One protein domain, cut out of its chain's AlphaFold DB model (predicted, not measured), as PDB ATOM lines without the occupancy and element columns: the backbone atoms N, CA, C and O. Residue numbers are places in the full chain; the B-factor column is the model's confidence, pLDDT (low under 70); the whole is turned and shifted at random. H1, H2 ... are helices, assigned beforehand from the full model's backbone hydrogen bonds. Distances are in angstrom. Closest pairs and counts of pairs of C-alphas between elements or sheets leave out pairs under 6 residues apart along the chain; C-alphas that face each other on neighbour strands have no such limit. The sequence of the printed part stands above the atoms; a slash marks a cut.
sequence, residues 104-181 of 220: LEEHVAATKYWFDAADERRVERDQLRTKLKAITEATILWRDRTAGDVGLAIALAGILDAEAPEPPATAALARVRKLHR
ATOM      1  N   LEU A 104       9.560  20.087 -18.296       67.81
ATOM      2  CA  LEU A 104      10.353  20.349 -17.091       67.81
ATOM      3  C   LEU A 104       9.897  21.643 -16.409       67.81
ATOM      4  O   LEU A 104       9.743  21.654 -15.192       67.81
ATOM      5  N   GLU A 105       9.631  22.706 -17.173       74.06
ATOM      6  CA  GLU A 105       9.080  23.955 -16.627       74.06
ATOM      7  C   GLU A 105       7.706  23.726 -15.987       74.06
ATOM      8  O   GLU A 105       7.463  24.187 -14.872       74.06
ATOM      9  N   GLU A 106       6.849  22.923 -16.625       75.75
ATOM     10  CA  GLU A 106       5.565  22.502 -16.052       75.75
ATOM     11  C   GLU A 106       5.743  21.692 -14.760       75.75
ATOM     12  O   GLU A 106       5.048  21.940 -13.773       75.75
ATOM     13  N   HIS A 107       6.707  20.766 -14.711       72.44
ATOM     14  CA  HIS A 107       7.011  20.013 -13.490       72.44
ATOM     15  C   HIS A 107       7.570  20.895 -12.375       72.44
ATOM     16  O   HIS A 107       7.211  20.704 -11.213       72.44
ATOM     17  N   VAL A 108       8.431  21.861 -12.695       80.75
ATOM     18  CA  VAL A 108       8.976  22.809 -11.717       80.75
ATOM     19  C   VAL A 108       7.864  23.713 -11.185       80.75
ATOM     20  O   VAL A 108       7.770  23.898  -9.973       80.75
ATOM     21  N   ALA A 109       6.982  24.213 -12.053       79.81
ATOM     22  CA  ALA A 109       5.829  25.017 -11.659       79.81
ATOM     23  C   ALA A 109       4.853  24.228 -10.770       79.81
ATOM     24  O   ALA A 109       4.454  24.715  -9.712       79.81
ATOM     25  N   ALA A 110       4.535  22.984 -11.143       75.06
ATOM     26  CA  ALA A 110       3.703  22.100 -10.332       75.06
ATOM     27  C   ALA A 110       4.355  21.811  -8.972       75.06
ATOM     28  O   ALA A 110       3.709  21.918  -7.933       75.06
ATOM     29  N   THR A 111       5.652  21.498  -8.959       78.19
ATOM     30  CA  THR A 111       6.407  21.225  -7.728       78.19
ATOM     31  C   THR A 111       6.424  22.441  -6.803       78.19
ATOM     32  O   THR A 111       6.175  22.303  -5.607       78.19
ATOM     33  N   LYS A 112       6.644  23.640  -7.356       85.19
ATOM     34  CA  LYS A 112       6.587  24.903  -6.613       85.19
ATOM     35  C   LYS A 112       5.211  25.122  -5.979       85.19
ATOM     36  O   LYS A 112       5.145  25.365  -4.782       85.19
ATOM     37  N   TYR A 113       4.130  24.927  -6.738       82.94
ATOM     38  CA  TYR A 113       2.761  25.029  -6.223       82.94
ATOM     39  C   TYR A 113       2.515  24.109  -5.014       82.94
ATOM     40  O   TYR A 113       1.928  24.525  -4.016       82.94
ATOM     41  N   TRP A 114       3.000  22.864  -5.060       72.94
ATOM     42  CA  TRP A 114       2.867  21.935  -3.933       72.94
ATOM     43  C   TRP A 114       3.653  22.371  -2.695       72.94
ATOM     44  O   TRP A 114       3.160  22.180  -1.580       72.94
ATOM     45  N   PHE A 115       4.851  22.934  -2.874       73.12
ATOM     46  CA  PHE A 115       5.650  23.464  -1.770       73.12
ATOM     47  C   PHE A 115       5.013  24.704  -1.147       73.12
ATOM     48  O   PHE A 115       4.888  24.744   0.074       73.12
ATOM     49  N   ASP A 116       4.534  25.641  -1.965       81.94
ATOM     50  CA  ASP A 116       3.839  26.844  -1.500       81.94
ATOM     51  C   ASP A 116       2.576  26.453  -0.702       81.94
ATOM     52  O   ASP A 116       2.414  26.844   0.454       81.94
ATOM     53  N   ALA A 117       1.755  25.539  -1.232       79.62
ATOM     54  CA  ALA A 117       0.578  25.023  -0.527       79.62
ATOM     55  C   ALA A 117       0.926  24.237   0.757       79.62
ATOM     56  O   ALA A 117       0.129  24.154   1.693       79.62
ATOM     57  N   ALA A 118       2.095  23.590   0.815       78.06
ATOM     58  CA  ALA A 118       2.559  22.912   2.023       78.06
ATOM     59  C   ALA A 118       3.038  23.899   3.094       78.06
ATOM     60  O   ALA A 118       2.888  23.609   4.286       78.06
ATOM     61  N   ASP A 119       3.590  25.040   2.686       86.00
ATOM     62  CA  ASP A 119       4.008  26.103   3.591       86.00
ATOM     63  C   ASP A 119       2.801  26.852   4.168       86.00
ATOM     64  O   ASP A 119       2.712  27.026   5.382       86.00
ATOM     65  N   GLU A 120       1.781  27.140   3.354       84.94
ATOM     66  CA  GLU A 120       0.500  27.686   3.831       84.94
ATOM     67  C   GLU A 120      -0.135  26.792   4.910       84.94
ATOM     68  O   GLU A 120      -0.482  27.260   5.998       84.94
ATOM     69  N   ARG A 121      -0.187  25.471   4.676       83.94
ATOM     70  CA  ARG A 121      -0.669  24.498   5.678       83.94
ATOM     71  C   ARG A 121       0.193  24.465   6.943       83.94
ATOM     72  O   ARG A 121      -0.308  24.160   8.029       83.94
ATOM     73  N   ARG A 122       1.499  24.729   6.832       84.69
ATOM     74  CA  ARG A 122       2.402  24.819   7.991       84.69
ATOM     75  C   ARG A 122       2.070  26.053   8.827       84.69
ATOM     76  O   ARG A 122       1.927  25.909  10.039       84.69
ATOM     77  N   VAL A 123       1.896  27.208   8.186       87.25
ATOM     78  CA  VAL A 123       1.507  28.464   8.845       87.25
ATOM     79  C   VAL A 123       0.163  28.305   9.557       87.25
ATOM     80  O   VAL A 123       0.055  28.641  10.736       87.25
ATOM     81  N   GLU A 124      -0.836  27.717   8.897       83.81
ATOM     82  CA  GLU A 124      -2.152  27.454   9.492       83.81
ATOM     83  C   GLU A 124      -2.051  26.554  10.737       83.81
ATOM     84  O   GLU A 124      -2.596  26.859  11.802       83.81
ATOM     85  N   ARG A 125      -1.285  25.461  10.649       86.25
ATOM     86  CA  ARG A 125      -1.067  24.556  11.784       86.25
ATOM     87  C   ARG A 125      -0.381  25.258  12.957       86.25
ATOM     88  O   ARG A 125      -0.736  25.003  14.110       86.25
ATOM     89  N   ASP A 126       0.592  26.123  12.689       88.12
ATOM     90  CA  ASP A 126       1.313  26.854  13.733       88.12
ATOM     91  C   ASP A 126       0.418  27.915  14.403       88.12
ATOM     92  O   ASP A 126       0.472  28.089  15.629       88.12
ATOM     93  N   GLN A 127      -0.494  28.540  13.648       84.56
ATOM     94  CA  GLN A 127      -1.545  29.400  14.203       84.56
ATOM     95  C   GLN A 127      -2.498  28.613  15.114       84.56
ATOM     96  O   GLN A 127      -2.736  29.023  16.254       84.56
ATOM     97  N   LEU A 128      -2.995  27.452  14.671       81.06
ATOM     98  CA  LEU A 128      -3.867  26.590  15.482       81.06
ATOM     99  C   LEU A 128      -3.172  26.111  16.760       81.06
ATOM    100  O   LEU A 128      -3.766  26.132  17.839       81.06
ATOM    101  N   ARG A 129      -1.894  25.732  16.669       81.00
ATOM    102  CA  ARG A 129      -1.094  25.323  17.829       81.00
ATOM    103  C   ARG A 129      -0.940  26.459  18.840       81.00
ATOM    104  O   ARG A 129      -1.030  26.220  20.045       81.00
ATOM    105  N   THR A 130      -0.739  27.682  18.360       84.38
ATOM    106  CA  THR A 130      -0.645  28.878  19.206       84.38
ATOM    107  C   THR A 130      -1.971  29.158  19.915       84.38
ATOM    108  O   THR A 130      -1.977  29.350  21.132       84.38
ATOM    109  N   LYS A 131      -3.102  29.081  19.196       79.06
ATOM    110  CA  LYS A 131      -4.447  29.210  19.786       79.06
ATOM    111  C   LYS A 131      -4.708  28.141  20.849       79.06
ATOM    112  O   LYS A 131      -5.120  28.470  21.959       79.06
ATOM    113  N   LEU A 132      -4.397  26.875  20.562       78.19
ATOM    114  CA  LEU A 132      -4.578  25.771  21.510       78.19
ATOM    115  C   LEU A 132      -3.754  25.967  22.790       78.19
ATOM    116  O   LEU A 132      -4.244  25.706  23.891       78.19
ATOM    117  N   LYS A 133      -2.517  26.460  22.662       81.25
ATOM    118  CA  LYS A 133      -1.671  26.791  23.812       81.25
ATOM    119  C   LYS A 133      -2.297  27.903  24.660       81.25
ATOM    120  O   LYS A 133      -2.405  27.733  25.870       81.25
ATOM    121  N   ALA A 134      -2.769  28.984  24.034       76.38
ATOM    122  CA  ALA A 134      -3.416  30.093  24.734       76.38
ATOM    123  C   ALA A 134      -4.697  29.659  25.473       76.38
ATOM    124  O   ALA A 134      -4.895  30.034  26.628       76.38
ATOM    125  N   ILE A 135      -5.528  28.816  24.846       76.62
ATOM    126  CA  ILE A 135      -6.717  28.214  25.478       76.62
ATOM    127  C   ILE A 135      -6.308  27.379  26.694       76.62
ATOM    128  O   ILE A 135      -6.892  27.510  27.765       76.62
ATOM    129  N   THR A 136      -5.285  26.536  26.542       76.19
ATOM    130  CA  THR A 136      -4.794  25.677  27.628       76.19
ATOM    131  C   THR A 136      -4.310  26.506  28.819       76.19
ATOM    132  O   THR A 136      -4.683  26.227  29.957       76.19
ATOM    133  N   GLU A 137      -3.526  27.557  28.565       80.44
ATOM    134  CA  GLU A 137      -3.038  28.479  29.595       80.44
ATOM    135  C   GLU A 137      -4.184  29.217  30.300       80.44
ATOM    136  O   GLU A 137      -4.186  29.299  31.529       80.44
ATOM    137  N   ALA A 138      -5.181  29.704  29.551       72.75
ATOM    138  CA  ALA A 138      -6.365  30.348  30.118       72.75
ATOM    139  C   ALA A 138      -7.149  29.388  31.025       72.75
ATOM    140  O   ALA A 138      -7.481  29.740  32.157       72.75
ATOM    141  N   THR A 139      -7.388  28.157  30.571       73.88
ATOM    142  CA  THR A 139      -8.100  27.137  31.351       73.88
ATOM    143  C   THR A 139      -7.372  26.809  32.652       73.88
ATOM    144  O   THR A 139      -7.997  26.815  33.709       73.88
ATOM    145  N   ILE A 140      -6.053  26.572  32.609       78.12
ATOM    146  CA  ILE A 140      -5.253  26.288  33.814       78.12
ATOM    147  C   ILE A 140      -5.323  27.457  34.803       78.12
ATOM    148  O   ILE A 140      -5.487  27.252  36.001       78.12
ATOM    149  N   LEU A 141      -5.215  28.686  34.305       76.88
ATOM    150  CA  LEU A 141      -5.168  29.887  35.129       76.88
ATOM    151  C   LEU A 141      -6.481  30.175  35.875       76.88
ATOM    152  O   LEU A 141      -6.446  30.695  36.996       76.88
ATOM    153  N   TRP A 142      -7.623  29.914  35.240       75.12
ATOM    154  CA  TRP A 142      -8.938  30.290  35.764       75.12
ATOM    155  C   TRP A 142      -9.641  29.173  36.534       75.12
ATOM    156  O   TRP A 142     -10.469  29.488  37.385       75.12
ATOM    157  N   ARG A 143      -9.280  27.903  36.304       77.75
ATOM    158  CA  ARG A 143      -9.918  26.727  36.919       77.75
ATOM    159  C   ARG A 143     -10.041  26.805  38.445       77.75
ATOM    160  O   ARG A 143     -11.082  26.448  38.979       77.75
ATOM    161  N   ASP A 144      -9.002  27.282  39.126       75.50
ATOM    162  CA  ASP A 144      -8.934  27.256  40.595       75.50
ATOM    163  C   ASP A 144      -9.260  28.618  41.242       75.50
ATOM    164  O   ASP A 144      -9.025  28.825  42.433       75.50
ATOM    165  N   ARG A 145      -9.783  29.584  40.469       78.69
ATOM    166  CA  ARG A 145     -10.131  30.921  40.974       78.69
ATOM    167  C   ARG A 145     -11.603  31.020  41.358       78.69
ATOM    168  O   ARG A 145     -12.481  30.494  40.684       78.69
ATOM    169  N   THR A 146     -11.890  31.792  42.405       75.19
ATOM    170  CA  THR A 146     -13.258  32.202  42.745       75.19
ATOM    171  C   THR A 146     -13.847  33.011  41.582       75.19
ATOM    172  O   THR A 146     -13.204  33.946  41.109       75.19
ATOM    173  N   ALA A 147     -15.037  32.631  41.100       77.25
ATOM    174  CA  ALA A 147     -15.628  33.124  39.843       77.25
ATOM    175  C   ALA A 147     -14.792  32.831  38.571       77.25
ATOM    176  O   ALA A 147     -14.884  33.550  37.573       77.25
ATOM    177  N   GLY A 148     -13.990  31.760  38.599       73.38
ATOM    178  CA  GLY A 148     -13.127  31.318  37.502       73.38
ATOM    179  C   GLY A 148     -13.845  31.127  36.168       73.38
ATOM    180  O   GLY A 148     -13.299  31.496  35.132       73.38
ATOM    181  N   ASP A 149     -15.095  30.662  36.195       73.50
ATOM    182  CA  ASP A 149     -15.897  30.414  34.991       73.50
ATOM    183  C   ASP A 149     -16.148  31.688  34.170       73.50
ATOM    184  O   ASP A 149     -16.057  31.670  32.942       73.50
ATOM    185  N   VAL A 150     -16.390  32.825  34.834       74.56
ATOM    186  CA  VAL A 150     -16.626  34.119  34.165       74.56
ATOM    187  C   VAL A 150     -15.326  34.657  33.562       74.56
ATOM    188  O   VAL A 150     -15.308  35.119  32.422       74.56
ATOM    189  N   GLY A 151     -14.216  34.553  34.297       72.88
ATOM    190  CA  GLY A 151     -12.898  34.955  33.799       72.88
ATOM    191  C   GLY A 151     -12.412  34.092  32.632       72.88
ATOM    192  O   GLY A 151     -11.831  34.615  31.678       72.88
ATOM    193  N   LEU A 152     -12.711  32.790  32.667       75.38
ATOM    194  CA  LEU A 152     -12.439  31.865  31.574       75.38
ATOM    195  C   LEU A 152     -13.277  32.202  30.336       75.38
ATOM    196  O   LEU A 152     -12.720  32.278  29.244       75.38
ATOM    197  N   ALA A 153     -14.578  32.463  30.495       71.81
ATOM    198  CA  ALA A 153     -15.462  32.820  29.384       71.81
ATOM    199  C   ALA A 153     -14.996  34.093  28.654       71.81
ATOM    200  O   ALA A 153     -14.923  34.105  27.426       71.81
ATOM    201  N   ILE A 154     -14.605  35.134  29.399       75.12
ATOM    202  CA  ILE A 154     -14.073  36.384  28.827       75.12
ATOM    203  C   ILE A 154     -12.742  36.136  28.100       75.12
ATOM    204  O   ILE A 154     -12.538  36.636  26.995       75.12
ATOM    205  N   ALA A 155     -11.839  35.345  28.688       73.00
ATOM    206  CA  ALA A 155     -10.552  35.031  28.069       73.00
ATOM    207  C   ALA A 155     -10.709  34.203  26.780       73.00
ATOM    208  O   ALA A 155     -10.036  34.475  25.788       73.00
ATOM    209  N   LEU A 156     -11.610  33.216  26.774       75.88
ATOM    210  CA  LEU A 156     -11.895  32.407  25.589       75.88
ATOM    211  C   LEU A 156     -12.543  33.235  24.477       75.88
ATOM    212  O   LEU A 156     -12.172  33.053  23.321       75.88
ATOM    213  N   ALA A 157     -13.441  34.169  24.812       75.06
ATOM    214  CA  ALA A 157     -14.049  35.066  23.831       75.06
ATOM    215  C   ALA A 157     -12.992  35.886  23.067       75.06
ATOM    216  O   ALA A 157     -13.061  35.962  21.846       75.06
ATOM    217  N   GLY A 158     -11.968  36.410  23.753       75.88
ATOM    218  CA  GLY A 158     -10.880  37.159  23.105       75.88
ATOM    219  C   GLY A 158      -9.887  36.301  22.304       75.88
ATOM    220  O   GLY A 158      -9.338  36.765  21.310       75.88
ATOM    221  N   ILE A 159      -9.650  35.045  22.705       75.50
ATOM    222  CA  ILE A 159      -8.748  34.123  21.982       75.50
ATOM    223  C   ILE A 159      -9.413  33.562  20.714       75.50
ATOM    224  O   ILE A 159      -8.735  33.257  19.728       75.50
ATOM    225  N   LEU A 160     -10.735  33.378  20.756       77.38
ATOM    226  CA  LEU A 160     -11.517  32.793  19.668       77.38
ATOM    227  C   LEU A 160     -12.072  33.833  18.685       77.38
ATOM    228  O   LEU A 160     -12.566  33.430  17.633       77.38
ATOM    229  N   ASP A 161     -11.962  35.129  18.987       78.75
ATOM    230  CA  ASP A 161     -12.337  36.204  18.067       78.75
ATOM    231  C   ASP A 161     -11.500  36.126  16.776       78.75
ATOM    232  O   ASP A 161     -10.265  36.130  16.792       78.75
ATOM    233  N   ALA A 162     -12.191  35.993  15.644       67.38
ATOM    234  CA  ALA A 162     -11.579  35.878  14.326       67.38
ATOM    235  C   ALA A 162     -11.162  37.238  13.746       67.38
ATOM    236  O   ALA A 162     -10.257  37.278  12.912       67.38
ATOM    237  N   GLU A 163     -11.796  38.330  14.178       72.62
ATOM    238  CA  GLU A 163     -11.574  39.681  13.655       72.62
ATOM    239  C   GLU A 163     -10.505  40.438  14.457       72.62
ATOM    240  O   GLU A 163      -9.779  41.260  13.895       72.62
ATOM    241  N   ALA A 164     -10.355  40.127  15.749       68.81
ATOM    242  CA  ALA A 164      -9.368  40.759  16.624       68.81
ATOM    243  C   ALA A 164      -8.830  39.804  17.715       68.81
ATOM    244  O   ALA A 164      -9.106  40.004  18.899       68.81
ATOM    245  N   PRO A 165      -8.029  38.779  17.357       63.97
ATOM    246  CA  PRO A 165      -7.513  37.825  18.334       63.97
ATOM    247  C   PRO A 165      -6.585  38.518  19.342       63.97
ATOM    248  O   PRO A 165      -5.555  39.088  18.970       63.97
ATOM    249  N   GLU A 166      -6.915  38.455  20.634       58.22
ATOM    250  CA  GLU A 166      -6.026  38.979  21.673       58.22
ATOM    251  C   GLU A 166      -4.830  38.026  21.919       58.22
ATOM    252  O   GLU A 166      -4.986  36.800  21.893       58.22
ATOM    253  N   PRO A 167      -3.610  38.554  22.174       55.34
ATOM    254  CA  PRO A 167      -2.447  37.740  22.544       55.34
ATOM    255  C   PRO A 167      -2.675  36.987  23.874       55.34
ATOM    256  O   PRO A 167      -3.601  37.329  24.612       55.34
ATOM    257  N   PRO A 168      -1.846  35.964  24.202       54.56
ATOM    258  CA  PRO A 168      -2.138  34.971  25.242       54.56
ATOM    259  C   PRO A 168      -2.534  35.572  26.596       54.56
ATOM    260  O   PRO A 168      -2.182  36.703  26.932       54.56
ATOM    261  N   ALA A 169      -3.252  34.758  27.379       52.97
ATOM    262  CA  ALA A 169      -4.048  35.093  28.566       52.97
ATOM    263  C   ALA A 169      -3.436  36.095  29.569       52.97
ATOM    264  O   ALA A 169      -4.174  36.735  30.317       52.97
ATOM    265  N   THR A 170      -2.115  36.276  29.591       53.91
ATOM    266  CA  THR A 170      -1.396  37.298  30.366       53.91
ATOM    267  C   THR A 170      -1.766  38.743  30.001       53.91
ATOM    268  O   THR A 170      -1.803  39.591  30.896       53.91
ATOM    269  N   ALA A 171      -2.104  39.043  28.741       52.62
ATOM    270  CA  ALA A 171      -2.564  40.376  28.331       52.62
ATOM    271  C   ALA A 171      -4.031  40.638  28.726       52.62
ATOM    272  O   ALA A 171      -4.342  41.690  29.294       52.62
ATOM    273  N   ALA A 172      -4.911  39.651  28.529       52.97
ATOM    274  CA  ALA A 172      -6.299  39.690  28.999       52.97
ATOM    275  C   ALA A 172      -6.372  39.813  30.538       52.97
ATOM    276  O   ALA A 172      -7.131  40.621  31.080       52.97
ATOM    277  N   LEU A 173      -5.483  39.112  31.257       53.06
ATOM    278  CA  LEU A 173      -5.266  39.239  32.704       53.06
ATOM    279  C   LEU A 173      -4.984  40.681  33.141       53.06
ATOM    280  O   LEU A 173      -5.512  41.121  34.162       53.06
ATOM    281  N   ALA A 174      -4.159  41.423  32.398       56.66
ATOM    282  CA  ALA A 174      -3.830  42.806  32.736       56.66
ATOM    283  C   ALA A 174      -5.054  43.736  32.643       56.66
ATOM    284  O   ALA A 174      -5.130  44.716  33.387       56.66
ATOM    285  N   ARG A 175      -6.032  43.423  31.779       58.38
ATOM    286  CA  ARG A 175      -7.289  44.180  31.664       58.38
ATOM    287  C   ARG A 175      -8.311  43.779  32.717       58.38
ATOM    288  O   ARG A 175      -8.832  44.658  33.394       58.38
ATOM    289  N   VAL A 176      -8.531  42.484  32.939       54.66
ATOM    290  CA  VAL A 176      -9.465  42.010  33.977       54.66
ATOM    291  C   VAL A 176      -9.001  42.455  35.371       54.66
ATOM    292  O   VAL A 176      -9.798  42.916  36.184       54.66
ATOM    293  N   ARG A 177      -7.687  42.451  35.632       55.62
ATOM    294  CA  ARG A 177      -7.114  42.969  36.886       55.62
ATOM    295  C   ARG A 177      -7.209  44.497  37.016       55.62
ATOM    296  O   ARG A 177      -7.227  44.998  38.136       55.62
ATOM    297  N   LYS A 178      -7.283  45.240  35.900       56.94
ATOM    298  CA  LYS A 178      -7.605  46.682  35.897       56.94
ATOM    299  C   LYS A 178      -9.094  46.935  36.158       56.94
ATOM    300  O   LYS A 178      -9.399  47.883  36.869       56.94
ATOM    301  N   LEU A 179      -9.983  46.090  35.633       53.16
ATOM    302  CA  LEU A 179     -11.436  46.188  35.827       53.16
ATOM    303  C   LEU A 179     -11.867  45.830  37.258       53.16
ATOM    304  O   LEU A 179     -12.767  46.462  37.795       53.16
ATOM    305  N   HIS A 180     -11.186  44.880  37.906       50.97
ATOM    306  CA  HIS A 180     -11.440  44.498  39.304       50.97
ATOM    307  C   HIS A 180     -10.513  45.179  40.317       50.97
ATOM    308  O   HIS A 180     -10.394  44.712  41.452       50.97
ATOM    309  N   ARG A 181      -9.827  46.269  39.950       46.72
ATOM    310  CA  ARG A 181      -9.115  47.060  40.955       46.72
ATOM    311  C   ARG A 181     -10.186  47.712  41.835       46.72
ATOM    312  O   ARG A 181     -10.995  48.456  41.286       46.72
TER     313      ARG A 181
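This is residues 104 to 181 of the 220 residues of an uncharacterized protein of Streptomyces sparsogenes DSM 40356 (UniProt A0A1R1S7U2). One very long helix, H1, makes the length of the domain, and two shorter helices, H2 and H3, gather at its far end as a small head. H2 folds back beside the last part of H1 as a helical hairpin, H3 packs on H2 at a steep angle, and residues 104 to 129 of H1 stick out as a free arm. The printed part has 78 residues with three named helices, in the order H1, H2, H3, and no named strand; the class is all helix. The whole is extended, with a radius of gyration of the C-alphas of 19.0 A and spans of 66 by 21 by 14 A.

H1, residues 104 to 143, touches H2, residues 148 to 160, with its residues 131 to 143 alone. The closest C-alphas are those of Trp 142 and Gly 148, 4.7 A apart. The two helices form a hairpin, with a shallow tilt of 16 degrees, opposite ways. H2 and H3, residues 170 to 179, only just touch, with 3 pairs of C-alphas within 8 A, the closest being those of Ala 155 and Ala 172 at 6.4 A. Their tilt is steep, 54 degrees, opposite ways. H1 and H3 are near each other, with 7 pairs of C-alphas within 10 A. In H1, H2 and H3 every O i to N i+4 pair is within hydrogen-bond range.

H1 measures 58.0 A from C-alpha 104 at (10.353, 20.349, -17.091) to C-alpha 143 at (-9.918, 26.727, 36.919). H2 measures 18.0 A from Gly 148 to Leu 160. H3 measures 14.5 A and ends with C-alpha 179 at (-11.436, 46.188, 35.827).

The C-alphas farthest apart, those of Leu 104 and Arg 181, are 66.8 A apart. Without the free residues 104 to 129, the body spans 27 by 20 by 15 A. The printed part has no cut; the link from H1 to H2 is tight and that from H2 to H3 is short. The mean pLDDT of the printed part is 72.7, and residues 104, 162 and 164 to 181 are under 70.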